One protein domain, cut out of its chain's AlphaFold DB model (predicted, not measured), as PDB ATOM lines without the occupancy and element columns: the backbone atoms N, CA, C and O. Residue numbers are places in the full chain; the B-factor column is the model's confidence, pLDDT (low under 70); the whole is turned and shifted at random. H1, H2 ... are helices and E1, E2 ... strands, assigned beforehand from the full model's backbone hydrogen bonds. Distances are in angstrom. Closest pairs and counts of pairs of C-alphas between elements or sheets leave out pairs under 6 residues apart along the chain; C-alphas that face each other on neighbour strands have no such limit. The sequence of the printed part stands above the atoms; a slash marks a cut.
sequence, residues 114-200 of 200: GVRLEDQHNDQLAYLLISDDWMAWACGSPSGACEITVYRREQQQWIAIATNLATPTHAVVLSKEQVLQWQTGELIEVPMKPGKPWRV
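Overview. This is residues 114 to 200 of the 200 residues of the protein "YDG domain-containing protein" of Duganella sp. BJB475 (UniProt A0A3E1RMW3). One twisted sheet of five strands, E1 to E5, makes a curved wall with one face bare, and the rest of the printed part runs along the other side of it. Residues 164 to 175 fold back beside the edge strand E5, the small helix H1 sits low on that side, and a short hairpin of E6 and E7 lies by the end of E1. The 87 printed residues have seven named strands and one named helix, in the order E1 E2 E3 E4 E5 H1 E6 E7; the class is mostly strand, with 43 residues, under half, in named elements. The five strands run E1 - E2 - E3 - E4 - E5 across the sheet as a meander, each strand the antiparallel neighbour of the one before. The whole is compact, with a radius of gyration of the C-alphas of 12.5 A, and rounded, with spans of 34 by 32 by 21 A.

Arrangement. Inner strands E2, residues 125 to 130, and E3, residues 134 to 140, form a hairpin at 178 degrees, with N 127 and O 138 2.8 A apart. E4, residues 147 to 154, forms a hairpin with E3 at 160 degrees, with N 151 and O 135 2.7 A apart. E5, residues 157 to 163, an edge strand, forms a hairpin with E4 at 139 degrees, with N 150 and O 162 2.8 A apart. The other edge strand, E1, residues 114 to 118, forms a hairpin with E2 at 159 degrees; N 117 and O 126 are 2.8 A apart. The strands' lines turn by 79 degrees from edge to edge. E6, residues 187 to 189, and E7, residues 197 to 199, form an antiparallel hairpin at 136 degrees, with N 198 and O 188 2.8 A apart. The closest C-alphas of E1 and E7, those of Glu 118 and Arg 199, are 5.1 A apart; E1 and E6 are apart. H1, residues 176 to 179, is on the five-stranded sheet but only grazes it. H1 is too short for an O i to N i+4 pair; its one O i to N i+3 pair is within hydrogen-bond range.

Along the chain. E4 is 21.9 A from first to last C-alpha, E3 20.6 A, E2 16.7 A, E5 16.6 A and E1 13.7 A. E6 is 7.1 A, E7 6.9 A and H1 5.1 A. E1 begins at C-alpha 114, (-13.361, -15.060, 38.750); E4 ends at C-alpha 154, (-11.215, -18.329, 58.637); E7 ends at C-alpha 199, (-27.179, -16.095, 36.061).

Size, cuts and confidence. The two C-alphas farthest apart, those of Ser 143 and Gln 155, are 36.8 A apart. The printed part has no cut and ends at residue 200, the chain's last. The link from E5 to H1, 12 residues, is long; those from E2 to E3 and E4 to E5 are tight. The mean pLDDT of the printed part is 95.6, and no printed residue is under 70.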
ATOM      1  N   GLY A 114     -12.424 -16.174  38.860       98.19
ATOM      2  CA  GLY A 114     -13.361 -15.060  38.750       98.19
ATOM      3  C   GLY A 114     -14.608 -15.454  37.979       98.19
ATOM      4  O   GLY A 114     -14.499 -15.975  36.869       98.19
ATOM      5  N   VAL A 115     -15.776 -15.138  38.533       98.38
ATOM      6  CA  VAL A 115     -17.074 -15.281  37.868       98.38
ATOM      7  C   VAL A 115     -17.798 -13.943  37.831       98.38
ATOM      8  O   VAL A 115     -17.699 -13.128  38.754       98.38
ATOM      9  N   ARG A 116     -18.539 -13.729  36.748       98.50
ATOM     10  CA  ARG A 116     -19.477 -12.623  36.597       98.50
ATOM     11  C   ARG A 116     -20.884 -13.187  36.731       98.50
ATOM     12  O   ARG A 116     -21.149 -14.278  36.256       98.50
ATOM     13  N   LEU A 117     -21.754 -12.446  37.393       98.38
ATOM     14  CA  LEU A 117     -23.123 -12.826  37.685       98.38
ATOM     15  C   LEU A 117     -24.059 -11.707  37.236       98.38
ATOM     16  O   LEU A 117     -23.755 -10.523  37.397       98.38
ATOM     17  N   GLU A 118     -25.215 -12.074  36.706       98.00
ATOM     18  CA  GLU A 118     -26.225 -11.137  36.222       98.00
ATOM     19  C   GLU A 118     -27.581 -11.425  36.852       98.00
ATOM     20  O   GLU A 118     -28.017 -12.578  36.949       98.00
ATOM     21  N   ASP A 119     -28.291 -10.368  37.229       95.94
ATOM     22  CA  ASP A 119     -29.713 -10.491  37.498       95.94
ATOM     23  C   ASP A 119     -30.496 -10.765  36.203       95.94
ATOM     24  O   ASP A 119     -30.127 -10.332  35.110       95.94
ATOM     25  N   GLN A 120     -31.603 -11.501  36.307       93.75
ATOM     26  CA  GLN A 120     -32.432 -11.818  35.141       93.75
ATOM     27  C   GLN A 120     -33.504 -10.765  34.830       93.75
ATOM     28  O   GLN A 120     -34.116 -10.820  33.764       93.75
ATOM     29  N   HIS A 121     -33.764  -9.838  35.750       91.25
ATOM     30  CA  HIS A 121     -34.918  -8.940  35.717       91.25
ATOM     31  C   HIS A 121     -34.542  -7.453  35.689       91.25
ATOM     32  O   HIS A 121     -35.357  -6.630  35.276       91.25
ATOM     33  N   ASN A 122     -33.338  -7.095  36.125       92.06
ATOM     34  CA  ASN A 122     -32.787  -5.744  36.123       92.06
ATOM     35  C   ASN A 122     -31.322  -5.747  35.660       92.06
ATOM     36  O   ASN A 122     -30.770  -6.771  35.270       92.06
ATOM     37  N   ASP A 123     -30.707  -4.572  35.681       94.12
ATOM     38  CA  ASP A 123     -29.339  -4.315  35.239       94.12
ATOM     39  C   ASP A 123     -28.281  -4.589  36.320       94.12
ATOM     40  O   ASP A 123     -27.130  -4.175  36.168       94.12
ATOM     41  N   GLN A 124     -28.636  -5.265  37.420       96.81
ATOM     42  CA  GLN A 124     -27.647  -5.599  38.435       96.81
ATOM     43  C   GLN A 124     -26.651  -6.628  37.923       96.81
ATOM     44  O   GLN A 124     -27.002  -7.689  37.402       96.81
ATOM     45  N   LEU A 125     -25.393  -6.319  38.192       98.12
ATOM     46  CA  LEU A 125     -24.240  -7.153  37.940       98.12
ATOM     47  C   LEU A 125     -23.558  -7.455  39.263       98.12
ATOM     48  O   LEU A 125     -23.538  -6.624  40.179       98.12
ATOM     49  N   ALA A 126     -22.939  -8.621  39.333       98.50
ATOM     50  CA  ALA A 126     -21.993  -8.918  40.379       98.50
ATOM     51  C   ALA A 126     -20.749  -9.623  39.841       98.50
ATOM     52  O   ALA A 126     -20.774 -10.279  38.803       98.50
ATOM     53  N   TYR A 127     -19.651  -9.463  40.565       98.88
ATOM     54  CA  TYR A 127     -18.386 -10.135  40.321       98.88
ATOM     55  C   TYR A 127     -17.961 -10.816  41.616       98.88
ATOM     56  O   TYR A 127     -18.029 -10.220  42.695       98.88
ATOM     57  N   LEU A 128     -17.528 -12.066  41.500       98.75
ATOM     58  CA  LEU A 128     -16.963 -12.848  42.591       98.75
ATOM     59  C   LEU A 128     -15.591 -13.342  42.156       98.75
ATOM     60  O   LEU A 128     -15.488 -14.119  41.206       98.75
ATOM     61  N   LEU A 129     -14.552 -12.905  42.857       98.75
ATOM     62  CA  LEU A 129     -13.195 -13.416  42.695       98.75
ATOM     63  C   LEU A 129     -12.821 -14.188  43.958       98.75
ATOM     64  O   LEU A 129     -12.993 -13.673  45.058       98.75
ATOM     65  N   ILE A 130     -12.358 -15.426  43.814       98.50
ATOM     66  CA  ILE A 130     -12.107 -16.346  44.924       98.50
ATOM     67  C   ILE A 130     -10.826 -17.151  44.706       98.50
ATOM     68  O   ILE A 130     -10.564 -17.686  43.626       98.50
ATOM     69  N   SER A 131     -10.044 -17.270  45.769       97.00
ATOM     70  CA  SER A 131      -8.880 -18.139  45.882       97.00
ATOM     71  C   SER A 131      -9.012 -19.028  47.127       97.00
ATOM     72  O   SER A 131     -10.115 -19.213  47.642       97.00
ATOM     73  N   ASP A 132      -7.925 -19.653  47.585       93.00
ATOM     74  CA  ASP A 132      -7.993 -20.573  48.730       93.00
ATOM     75  C   ASP A 132      -8.288 -19.844  50.050       93.00
ATOM     76  O   ASP A 132      -9.084 -20.342  50.853       93.00
ATOM     77  N   ASP A 133      -7.711 -18.648  50.214       95.62
ATOM     78  CA  ASP A 133      -7.757 -17.853  51.449       95.62
ATOM     79  C   ASP A 133      -8.380 -16.462  51.282       95.62
ATOM     80  O   ASP A 133      -8.643 -15.781  52.279       95.62
ATOM     81  N   TRP A 134      -8.659 -16.040  50.045       98.12
ATOM     82  CA  TRP A 134      -9.185 -14.710  49.743       98.12
ATOM     83  C   TRP A 134     -10.425 -14.762  48.862       98.12
ATOM     84  O   TRP A 134     -10.537 -15.598  47.968       98.12
ATOM     85  N   MET A 135     -11.345 -13.830  49.090       98.50
ATOM     86  CA  MET A 135     -12.525 -13.659  48.253       98.50
ATOM     87  C   MET A 135     -12.904 -12.181  48.173       98.50
ATOM     88  O   MET A 135     -12.909 -11.486  49.185       98.50
ATOM     89  N   ALA A 136     -13.267 -11.701  46.993       98.75
ATOM     90  CA  ALA A 136     -13.834 -10.380  46.780       98.75
ATOM     91  C   ALA A 136     -15.203 -10.504  46.112       98.75
ATOM     92  O   ALA A 136     -15.388 -11.279  45.174       98.75
ATOM     93  N   TRP A 137     -16.159  -9.724  46.607       98.75
ATOM     94  CA  TRP A 137     -17.510  -9.617  46.076       98.75
ATOM     95  C   TRP A 137     -17.791  -8.165  45.716       98.75
ATOM     96  O   TRP A 137     -17.639  -7.291  46.569       98.75
ATOM     97  N   ALA A 138     -18.239  -7.923  44.489       98.75
ATOM     98  CA  ALA A 138     -18.746  -6.632  44.045       98.75
ATOM     99  C   ALA A 138     -20.152  -6.814  43.469       98.75
ATOM    100  O   ALA A 138     -20.356  -7.709  42.657       98.75
ATOM    101  N   CYS A 139     -21.121  -5.990  43.864       98.19
ATOM    102  CA  CYS A 139     -22.504  -6.077  43.391       98.19
ATOM    103  C   CYS A 139     -23.114  -4.684  43.261       98.19
ATOM    104  O   CYS A 139     -23.114  -3.914  44.217       98.19
ATOM    105  N   GLY A 140     -23.674  -4.358  42.104       97.69
ATOM    106  CA  GLY A 140     -24.281  -3.054  41.846       97.69
ATOM    107  C   GLY A 140     -24.950  -3.025  40.484       97.69
ATOM    108  O   GLY A 140     -25.215  -4.075  39.908       97.69
ATOM    109  N   SER A 141     -25.200  -1.835  39.952       96.62
ATOM    110  CA  SER A 141     -25.638  -1.670  38.566       96.62
ATOM    111  C   SER A 141     -24.805  -0.600  37.862       96.62
ATOM    112  O   SER A 141     -24.241   0.260  38.540       96.62
ATOM    113  N   PRO A 142     -24.712  -0.610  36.520       95.31
ATOM    114  CA  PRO A 142     -23.977   0.420  35.786       95.31
ATOM    115  C   PRO A 142     -24.506   1.839  36.040       95.31
ATOM    116  O   PRO A 142     -23.751   2.807  36.001       95.31
ATOM    117  N   SER A 143     -25.807   1.978  36.314       92.75
ATOM    118  CA  SER A 143     -26.443   3.264  36.616       92.75
ATOM    119  C   SER A 143     -26.389   3.655  38.098       92.75
ATOM    120  O   SER A 143     -26.989   4.660  38.479       92.75
ATOM    121  N   GLY A 144     -25.763   2.843  38.950       94.00
ATOM    122  CA  GLY A 144     -25.803   2.985  40.399       94.00
ATOM    123  C   GLY A 144     -24.454   2.745  41.064       94.00
ATOM    124  O   GLY A 144     -23.459   2.400  40.432       94.00
ATOM    125  N   ALA A 145     -24.435   2.936  42.379       94.38
ATOM    126  CA  ALA A 145     -23.284   2.592  43.195       94.38
ATOM    127  C   ALA A 145     -23.231   1.073  43.413       94.38
ATOM    128  O   ALA A 145     -24.268   0.431  43.605       94.38
ATOM    129  N   CYS A 146     -22.030   0.502  43.436       96.56
ATOM    130  CA  CYS A 146     -21.827  -0.884  43.840       96.56
ATOM    131  C   CYS A 146     -21.394  -1.014  45.303       96.56
ATOM    132  O   CYS A 146     -20.778  -0.127  45.894       96.56
ATOM    133  N   GLU A 147     -21.716  -2.155  45.885       97.50
ATOM    134  CA  GLU A 147     -21.181  -2.635  47.149       97.50
ATOM    135  C   GLU A 147     -19.959  -3.495  46.835       97.50
ATOM    136  O   GLU A 147     -20.033  -4.339  45.942       97.50
ATOM    137  N   ILE A 148     -18.856  -3.301  47.555       98.69
ATOM    138  CA  ILE A 148     -17.638  -4.098  47.406       98.69
ATOM    139  C   ILE A 148     -17.161  -4.536  48.785       98.69
ATOM    140  O   ILE A 148     -16.988  -3.706  49.683       98.69
ATOM    141  N   THR A 149     -16.908  -5.833  48.938       98.75
ATOM    142  CA  THR A 149     -16.395  -6.429  50.173       98.75
ATOM    143  C   THR A 149     -15.280  -7.421  49.870       98.75
ATOM    144  O   THR A 149     -15.420  -8.295  49.017       98.75
ATOM    145  N   VAL A 150     -14.184  -7.293  50.613       98.62
ATOM    146  CA  VAL A 150     -13.051  -8.216  50.638       98.62
ATOM    147  C   VAL A 150     -13.151  -9.076  51.886       98.62
ATOM    148  O   VAL A 150     -13.341  -8.575  53.000       98.62
ATOM    149  N   TYR A 151     -12.984 -10.373  51.691       98.38
ATOM    150  CA  TYR A 151     -13.042 -11.391  52.716       98.38
ATOM    151  C   TYR A 151     -11.729 -12.157  52.799       98.38
ATOM    152  O   TYR A 151     -11.065 -12.408  51.790       98.38
ATOM    153  N   ARG A 152     -11.424 -12.603  54.014       97.19
ATOM    154  CA  ARG A 152     -10.382 -13.585  54.297       97.19
ATOM    155  C   ARG A 152     -11.017 -14.855  54.846       97.19
ATOM    156  O   ARG A 152     -11.992 -14.783  55.600       97.19
ATOM    157  N   ARG A 153     -10.489 -16.014  54.466       95.62
ATOM    158  CA  ARG A 153     -10.963 -17.296  54.985       95.62
ATOM    159  C   ARG A 153     -10.515 -17.487  56.430       95.62
ATOM    160  O   ARG A 153      -9.330 -17.413  56.741       95.62
ATOM    161  N   GLU A 154     -11.463 -17.812  57.296       94.44
ATOM    162  CA  GLU A 154     -11.215 -18.329  58.637       94.44
ATOM    163  C   GLU A 154     -11.988 -19.640  58.790       94.44
ATOM    164  O   GLU A 154     -13.219 -19.673  58.785       94.44
ATOM    165  N   GLN A 155     -11.259 -20.754  58.896       89.00
ATOM    166  CA  GLN A 155     -11.838 -22.102  58.907       89.00
ATOM    167  C   GLN A 155     -12.709 -22.363  57.655       89.00
ATOM    168  O   GLN A 155     -12.192 -22.484  56.543       89.00
ATOM    169  N   GLN A 156     -14.029 -22.475  57.827       88.19
ATOM    170  CA  GLN A 156     -15.005 -22.714  56.754       88.19
ATOM    171  C   GLN A 156     -15.855 -21.474  56.440       88.19
ATOM    172  O   GLN A 156     -16.875 -21.580  55.762       88.19
ATOM    173  N   GLN A 157     -15.469 -20.306  56.959       95.19
ATOM    174  CA  GLN A 157     -16.196 -19.056  56.785       95.19
ATOM    175  C   GLN A 157     -15.315 -17.999  56.126       95.19
ATOM    176  O   GLN A 157     -14.095 -17.986  56.276       95.19
ATOM    177  N   TRP A 158     -15.962 -17.084  55.420       97.00
ATOM    178  CA  TRP A 158     -15.362 -15.884  54.864       97.00
ATOM    179  C   TRP A 158     -15.690 -14.711  55.775       97.00
ATOM    180  O   TRP A 158     -16.861 -14.361  55.933       97.00
ATOM    181  N   ILE A 159     -14.666 -14.106  56.371       97.44
ATOM    182  CA  ILE A 159     -14.798 -12.963  57.275       97.44
ATOM    183  C   ILE A 159     -14.481 -11.693  56.501       97.44
ATOM    184  O   ILE A 159     -13.421 -11.584  55.888       97.44
ATOM    185  N   ALA A 160     -15.409 -10.736  56.502       97.50
ATOM    186  CA  ALA A 160     -15.208  -9.457  55.835       97.50
ATOM    187  C   ALA A 160     -14.122  -8.653  56.562       97.50
ATOM    188  O   ALA A 160     -14.261  -8.358  57.749       97.50
ATOM    189  N   ILE A 161     -13.064  -8.278  55.845       97.00
ATOM    190  CA  ILE A 161     -11.942  -7.503  56.398       97.00
ATOM    191  C   ILE A 161     -11.884  -6.069  55.857       97.00
ATOM    192  O   ILE A 161     -11.299  -5.193  56.487       97.00
ATOM    193  N   ALA A 162     -12.497  -5.812  54.700       97.50
ATOM    194  CA  ALA A 162     -12.594  -4.490  54.098       97.50
ATOM    195  C   ALA A 162     -13.888  -4.385  53.287       97.50
ATOM    196  O   ALA A 162     -14.279  -5.324  52.602       97.50
ATOM    197  N   THR A 163     -14.571  -3.246  53.377       98.06
ATOM    198  CA  THR A 163     -15.801  -2.983  52.621       98.06
ATOM    199  C   THR A 163     -16.042  -1.486  52.482       98.06
ATOM    200  O   THR A 163     -15.680  -0.712  53.382       98.06
ATOM    201  N   ASN A 164     -16.674  -1.076  51.382       97.56
ATOM    202  CA  ASN A 164     -17.185   0.286  51.217       97.56
ATOM    203  C   ASN A 164     -18.501   0.535  51.977       97.56
ATOM    204  O   ASN A 164     -18.891   1.688  52.158       97.56
ATOM    205  N   LEU A 165     -19.164  -0.514  52.467       95.56
ATOM    206  CA  LEU A 165     -20.397  -0.399  53.239       95.56
ATOM    207  C   LEU A 165     -20.164   0.290  54.591       95.56
ATOM    208  O   LEU A 165     -19.117   0.147  55.223       95.56
ATOM    209  N   ALA A 166     -21.174   1.032  55.050       90.19
ATOM    210  CA  ALA A 166     -21.164   1.665  56.370       90.19
ATOM    211  C   ALA A 166     -21.417   0.661  57.508       90.19
ATOM    212  O   ALA A 166     -20.983   0.873  58.638       90.19
ATOM    213  N   THR A 167     -22.133  -0.424  57.216       87.38
ATOM    214  CA  THR A 167     -22.467  -1.471  58.182       87.38
ATOM    215  C   THR A 167     -21.523  -2.662  58.047       87.38
ATOM    216  O   THR A 167     -21.175  -3.027  56.920       87.38
ATOM    217  N   PRO A 168     -21.150  -3.321  59.161       81.00
ATOM    218  CA  PRO A 168     -20.396  -4.566  59.112       81.00
ATOM    219  C   PRO A 168     -21.086  -5.596  58.217       81.00
ATOM    220  O   PRO A 168     -22.301  -5.777  58.285       81.00
ATOM    221  N   THR A 169     -20.302  -6.273  57.383       89.44
ATOM    222  CA  THR A 169     -20.805  -7.367  56.550       89.44
ATOM    223  C   THR A 169     -20.734  -8.675  57.329       89.44
ATOM    224  O   THR A 169     -19.765  -8.926  58.046       89.44
ATOM    225  N   HIS A 170     -21.763  -9.509  57.206       88.75
ATOM    226  CA  HIS A 170     -21.801 -10.805  57.872       88.75
ATOM    227  C   HIS A 170     -20.798 -11.785  57.258       88.75
ATOM    228  O   HIS A 170     -20.479 -11.711  56.068       88.75
ATOM    229  N   ALA A 171     -20.333 -12.726  58.080       92.25
ATOM    230  CA  ALA A 171     -19.576 -13.865  57.591       92.25
ATOM    231  C   ALA A 171     -20.442 -14.709  56.649       92.25
ATOM    232  O   ALA A 171     -21.636 -14.897  56.900       92.25
ATOM    233  N   VAL A 172     -19.836 -15.243  55.591       95.06
ATOM    234  CA  VAL A 172     -20.533 -16.093  54.616       95.06
ATOM    235  C   VAL A 172     -19.847 -17.444  54.466       95.06
ATOM    236  O   VAL A 172     -18.655 -17.584  54.726       95.06
ATOM    237  N   VAL A 173     -20.610 -18.457  54.057       95.19
ATOM    238  CA  VAL A 173     -20.106 -19.805  53.771       95.19
ATOM    239  C   VAL A 173     -20.309 -20.074  52.289       95.19
ATOM    240  O   VAL A 173     -21.442 -20.104  51.819       95.19
ATOM    241  N   LEU A 174     -19.207 -20.249  51.567       95.06
ATOM    242  CA  LEU A 174     -19.185 -20.567  50.142       95.06
ATOM    243  C   LEU A 174     -17.912 -21.363  49.855       95.06
ATOM    244  O   LEU A 174     -16.825 -20.910  50.209       95.06
ATOM    245  N   SER A 175     -18.018 -22.546  49.255       92.31
ATOM    246  CA  SER A 175     -16.831 -23.333  48.898       92.31
ATOM    247  C   SER A 175     -16.289 -22.895  47.536       92.31
ATOM    248  O   SER A 175     -17.048 -22.712  46.585       92.31
ATOM    249  N   LYS A 176     -14.961 -22.771  47.423       93.44
ATOM    250  CA  LYS A 176     -14.286 -22.519  46.141       93.44
ATOM    251  C   LYS A 176     -14.597 -23.630  45.136       93.44
ATOM    252  O   LYS A 176     -14.846 -23.349  43.972       93.44
ATOM    253  N   GLU A 177     -14.634 -24.880  45.591       94.81
ATOM    254  CA  GLU A 177     -14.973 -26.044  44.769       94.81
ATOM    255  C   GLU A 177     -16.390 -25.951  44.198       94.81
ATOM    256  O   GLU A 177     -16.599 -26.357  43.060       94.81
ATOM    257  N   GLN A 178     -17.346 -25.388  44.948       94.88
ATOM    258  CA  GLN A 178     -18.692 -25.113  44.436       94.88
ATOM    259  C   GLN A 178     -18.659 -24.048  43.337       94.88
ATOM    260  O   GLN A 178     -19.244 -24.259  42.281       94.88
ATOM    261  N   VAL A 179     -17.944 -22.938  43.554       96.69
ATOM    262  CA  VAL A 179     -17.840 -21.854  42.558       96.69
ATOM    263  C   VAL A 179     -17.184 -22.354  41.267       96.69
ATOM    264  O   VAL A 179     -17.658 -22.044  40.182       96.69
ATOM    265  N   LEU A 180     -16.146 -23.190  41.369       96.75
ATOM    266  CA  LEU A 180     -15.461 -23.787  40.214       96.75
ATOM    267  C   LEU A 180     -16.346 -24.727  39.378       96.75
ATOM    268  O   LEU A 180     -15.988 -25.051  38.247       96.75
ATOM    269  N   GLN A 181     -17.457 -25.209  39.936       97.19
ATOM    270  CA  GLN A 181     -18.403 -26.079  39.235       97.19
ATOM    271  C   GLN A 181     -19.494 -25.301  38.500       97.19
ATOM    272  O   GLN A 181     -20.168 -25.898  37.659       97.19
ATOM    273  N   TRP A 182     -19.666 -24.009  38.796       97.56
ATOM    274  CA  TRP A 182     -20.684 -23.179  38.162       97.56
ATOM    275  C   TRP A 182     -20.445 -23.050  36.661       97.56
ATOM    276  O   TRP A 182     -19.320 -22.834  36.203       97.56
ATOM    277  N   GLN A 183     -21.521 -23.170  35.890       96.62
ATOM    278  CA  GLN A 183     -21.463 -23.119  34.430       96.62
ATOM    279  C   GLN A 183     -22.178 -21.887  33.889       96.62
ATOM    280  O   GLN A 183     -23.206 -21.472  34.412       96.62
ATOM    281  N   THR A 184     -21.670 -21.327  32.790       96.38
ATOM    282  CA  THR A 184     -22.331 -20.215  32.095       96.38
ATOM    283  C   THR A 184     -23.788 -20.554  31.772       96.38
ATOM    284  O   THR A 184     -24.079 -21.589  31.169       96.38
ATOM    285  N   GLY A 185     -24.701 -19.659  32.143       96.50
ATOM    286  CA  GLY A 185     -26.146 -19.814  31.996       96.50
ATOM    287  C   GLY A 185     -26.845 -20.476  33.187       96.50
ATOM    288  O   GLY A 185     -28.075 -20.432  33.244       96.50
ATOM    289  N   GLU A 186     -26.107 -21.056  34.137       97.38
ATOM    290  CA  GLU A 186     -26.670 -21.621  35.363       97.38
ATOM    291  C   GLU A 186     -27.273 -20.526  36.248       97.38
ATOM    292  O   GLU A 186     -26.783 -19.396  36.292       97.38
ATOM    293  N   LEU A 187     -28.351 -20.869  36.953       97.56
ATOM    294  CA  LEU A 187     -28.950 -20.025  37.976       97.56
ATOM    295  C   LEU A 187     -28.499 -20.487  39.356       97.56
ATOM    296  O   LEU A 187     -28.856 -21.585  39.783       97.56
ATOM    297  N   ILE A 188     -27.767 -19.629  40.060       97.06
ATOM    298  CA  ILE A 188     -27.207 -19.924  41.379       97.06
ATOM    299  C   ILE A 188     -27.678 -18.905  42.416       97.06
ATOM    300  O   ILE A 188     -27.923 -17.741  42.104       97.06
ATOM    301  N   GLU A 189     -27.814 -19.332  43.668       95.56
ATOM    302  CA  GLU A 189     -27.962 -18.412  44.797       95.56
ATOM    303  C   GLU A 189     -26.599 -18.182  45.449       95.56
ATOM    304  O   GLU A 189     -25.828 -19.121  45.656       95.56
ATOM    305  N   VAL A 190     -26.313 -16.928  45.806       95.56
ATOM    306  CA  VAL A 190     -25.086 -16.556  46.517       95.56
ATOM    307  C   VAL A 190     -25.393 -16.093  47.938       95.56
ATOM    308  O   VAL A 190     -26.356 -15.351  48.155       95.56
ATOM    309  N   PRO A 191     -24.547 -16.433  48.924       95.56
ATOM    310  CA  PRO A 191     -24.783 -16.035  50.309       95.56
ATOM    311  C   PRO A 191     -24.598 -14.527  50.543       95.56
ATOM    312  O   PRO A 191     -25.111 -14.001  51.526       95.56
ATOM    313  N   MET A 192     -23.907 -13.812  49.645       94.69
ATOM    314  CA  MET A 192     -23.722 -12.356  49.731       94.69
ATOM    315  C   MET A 192     -25.003 -11.568  49.405       94.69
ATOM    316  O   MET A 192     -25.144 -10.424  49.833       94.69
ATOM    317  N   LYS A 193     -25.942 -12.168  48.663       93.31
ATOM    318  CA  LYS A 193     -27.255 -11.601  48.307       93.31
ATOM    319  C   LYS A 193     -28.313 -12.726  48.319       93.31
ATOM    320  O   LYS A 193     -28.732 -13.168  47.248       93.31
ATOM    321  N   PRO A 194     -28.721 -13.215  49.507       92.25
ATOM    322  CA  PRO A 194     -29.600 -14.379  49.639       92.25
ATOM    323  C   PRO A 194     -31.022 -14.112  49.123       92.25
ATOM    324  O   PRO A 194     -31.497 -12.975  49.148       92.25
ATOM    325  N   GLY A 195     -31.721 -15.173  48.705       91.50
ATOM    326  CA  GLY A 195     -33.119 -15.104  48.251       91.50
ATOM    327  C   GLY A 195     -33.300 -14.548  46.836       91.50
ATOM    328  O   GLY A 195     -34.411 -14.173  46.457       91.50
ATOM    329  N   LYS A 196     -32.212 -14.468  46.065       90.00
ATOM    330  CA  LYS A 196     -32.187 -13.946  44.700       90.00
ATOM    331  C   LYS A 196     -31.275 -14.826  43.829       90.00
ATOM    332  O   LYS A 196     -30.082 -14.900  44.130       90.00
ATOM    333  N   PRO A 197     -31.793 -15.473  42.768       95.00
ATOM    334  CA  PRO A 197     -30.963 -16.232  41.842       95.00
ATOM    335  C   PRO A 197     -30.201 -15.298  40.893       95.00
ATOM    336  O   PRO A 197     -30.717 -14.264  40.468       95.00
ATOM    337  N   TRP A 198     -28.990 -15.699  40.527       97.62
ATOM    338  CA  TRP A 198     -28.107 -15.001  39.600       97.62
ATOM    339  C   TRP A 198     -27.726 -15.923  38.451       97.62
ATOM    340  O   TRP A 198     -27.452 -17.101  38.672       97.62
ATOM    341  N   ARG A 199     -27.697 -15.387  37.232       98.31
ATOM    342  CA  ARG A 199     -27.179 -16.095  36.061       98.31
ATOM    343  C   ARG A 199     -25.661 -15.948  36.010       98.31
ATOM    344  O   ARG A 199     -25.183 -14.817  36.040       98.31
ATOM    345  N   VAL A 200     -24.946 -17.065  35.911       97.25
ATOM    346  CA  VAL A 200     -23.488 -17.123  35.682       97.25
ATOM    347  C   VAL A 200     -23.145 -16.821  34.225       97.25
ATOM    348  O   VAL A 200     -23.882 -17.306  33.334       97.25
TER     349      VAL A 200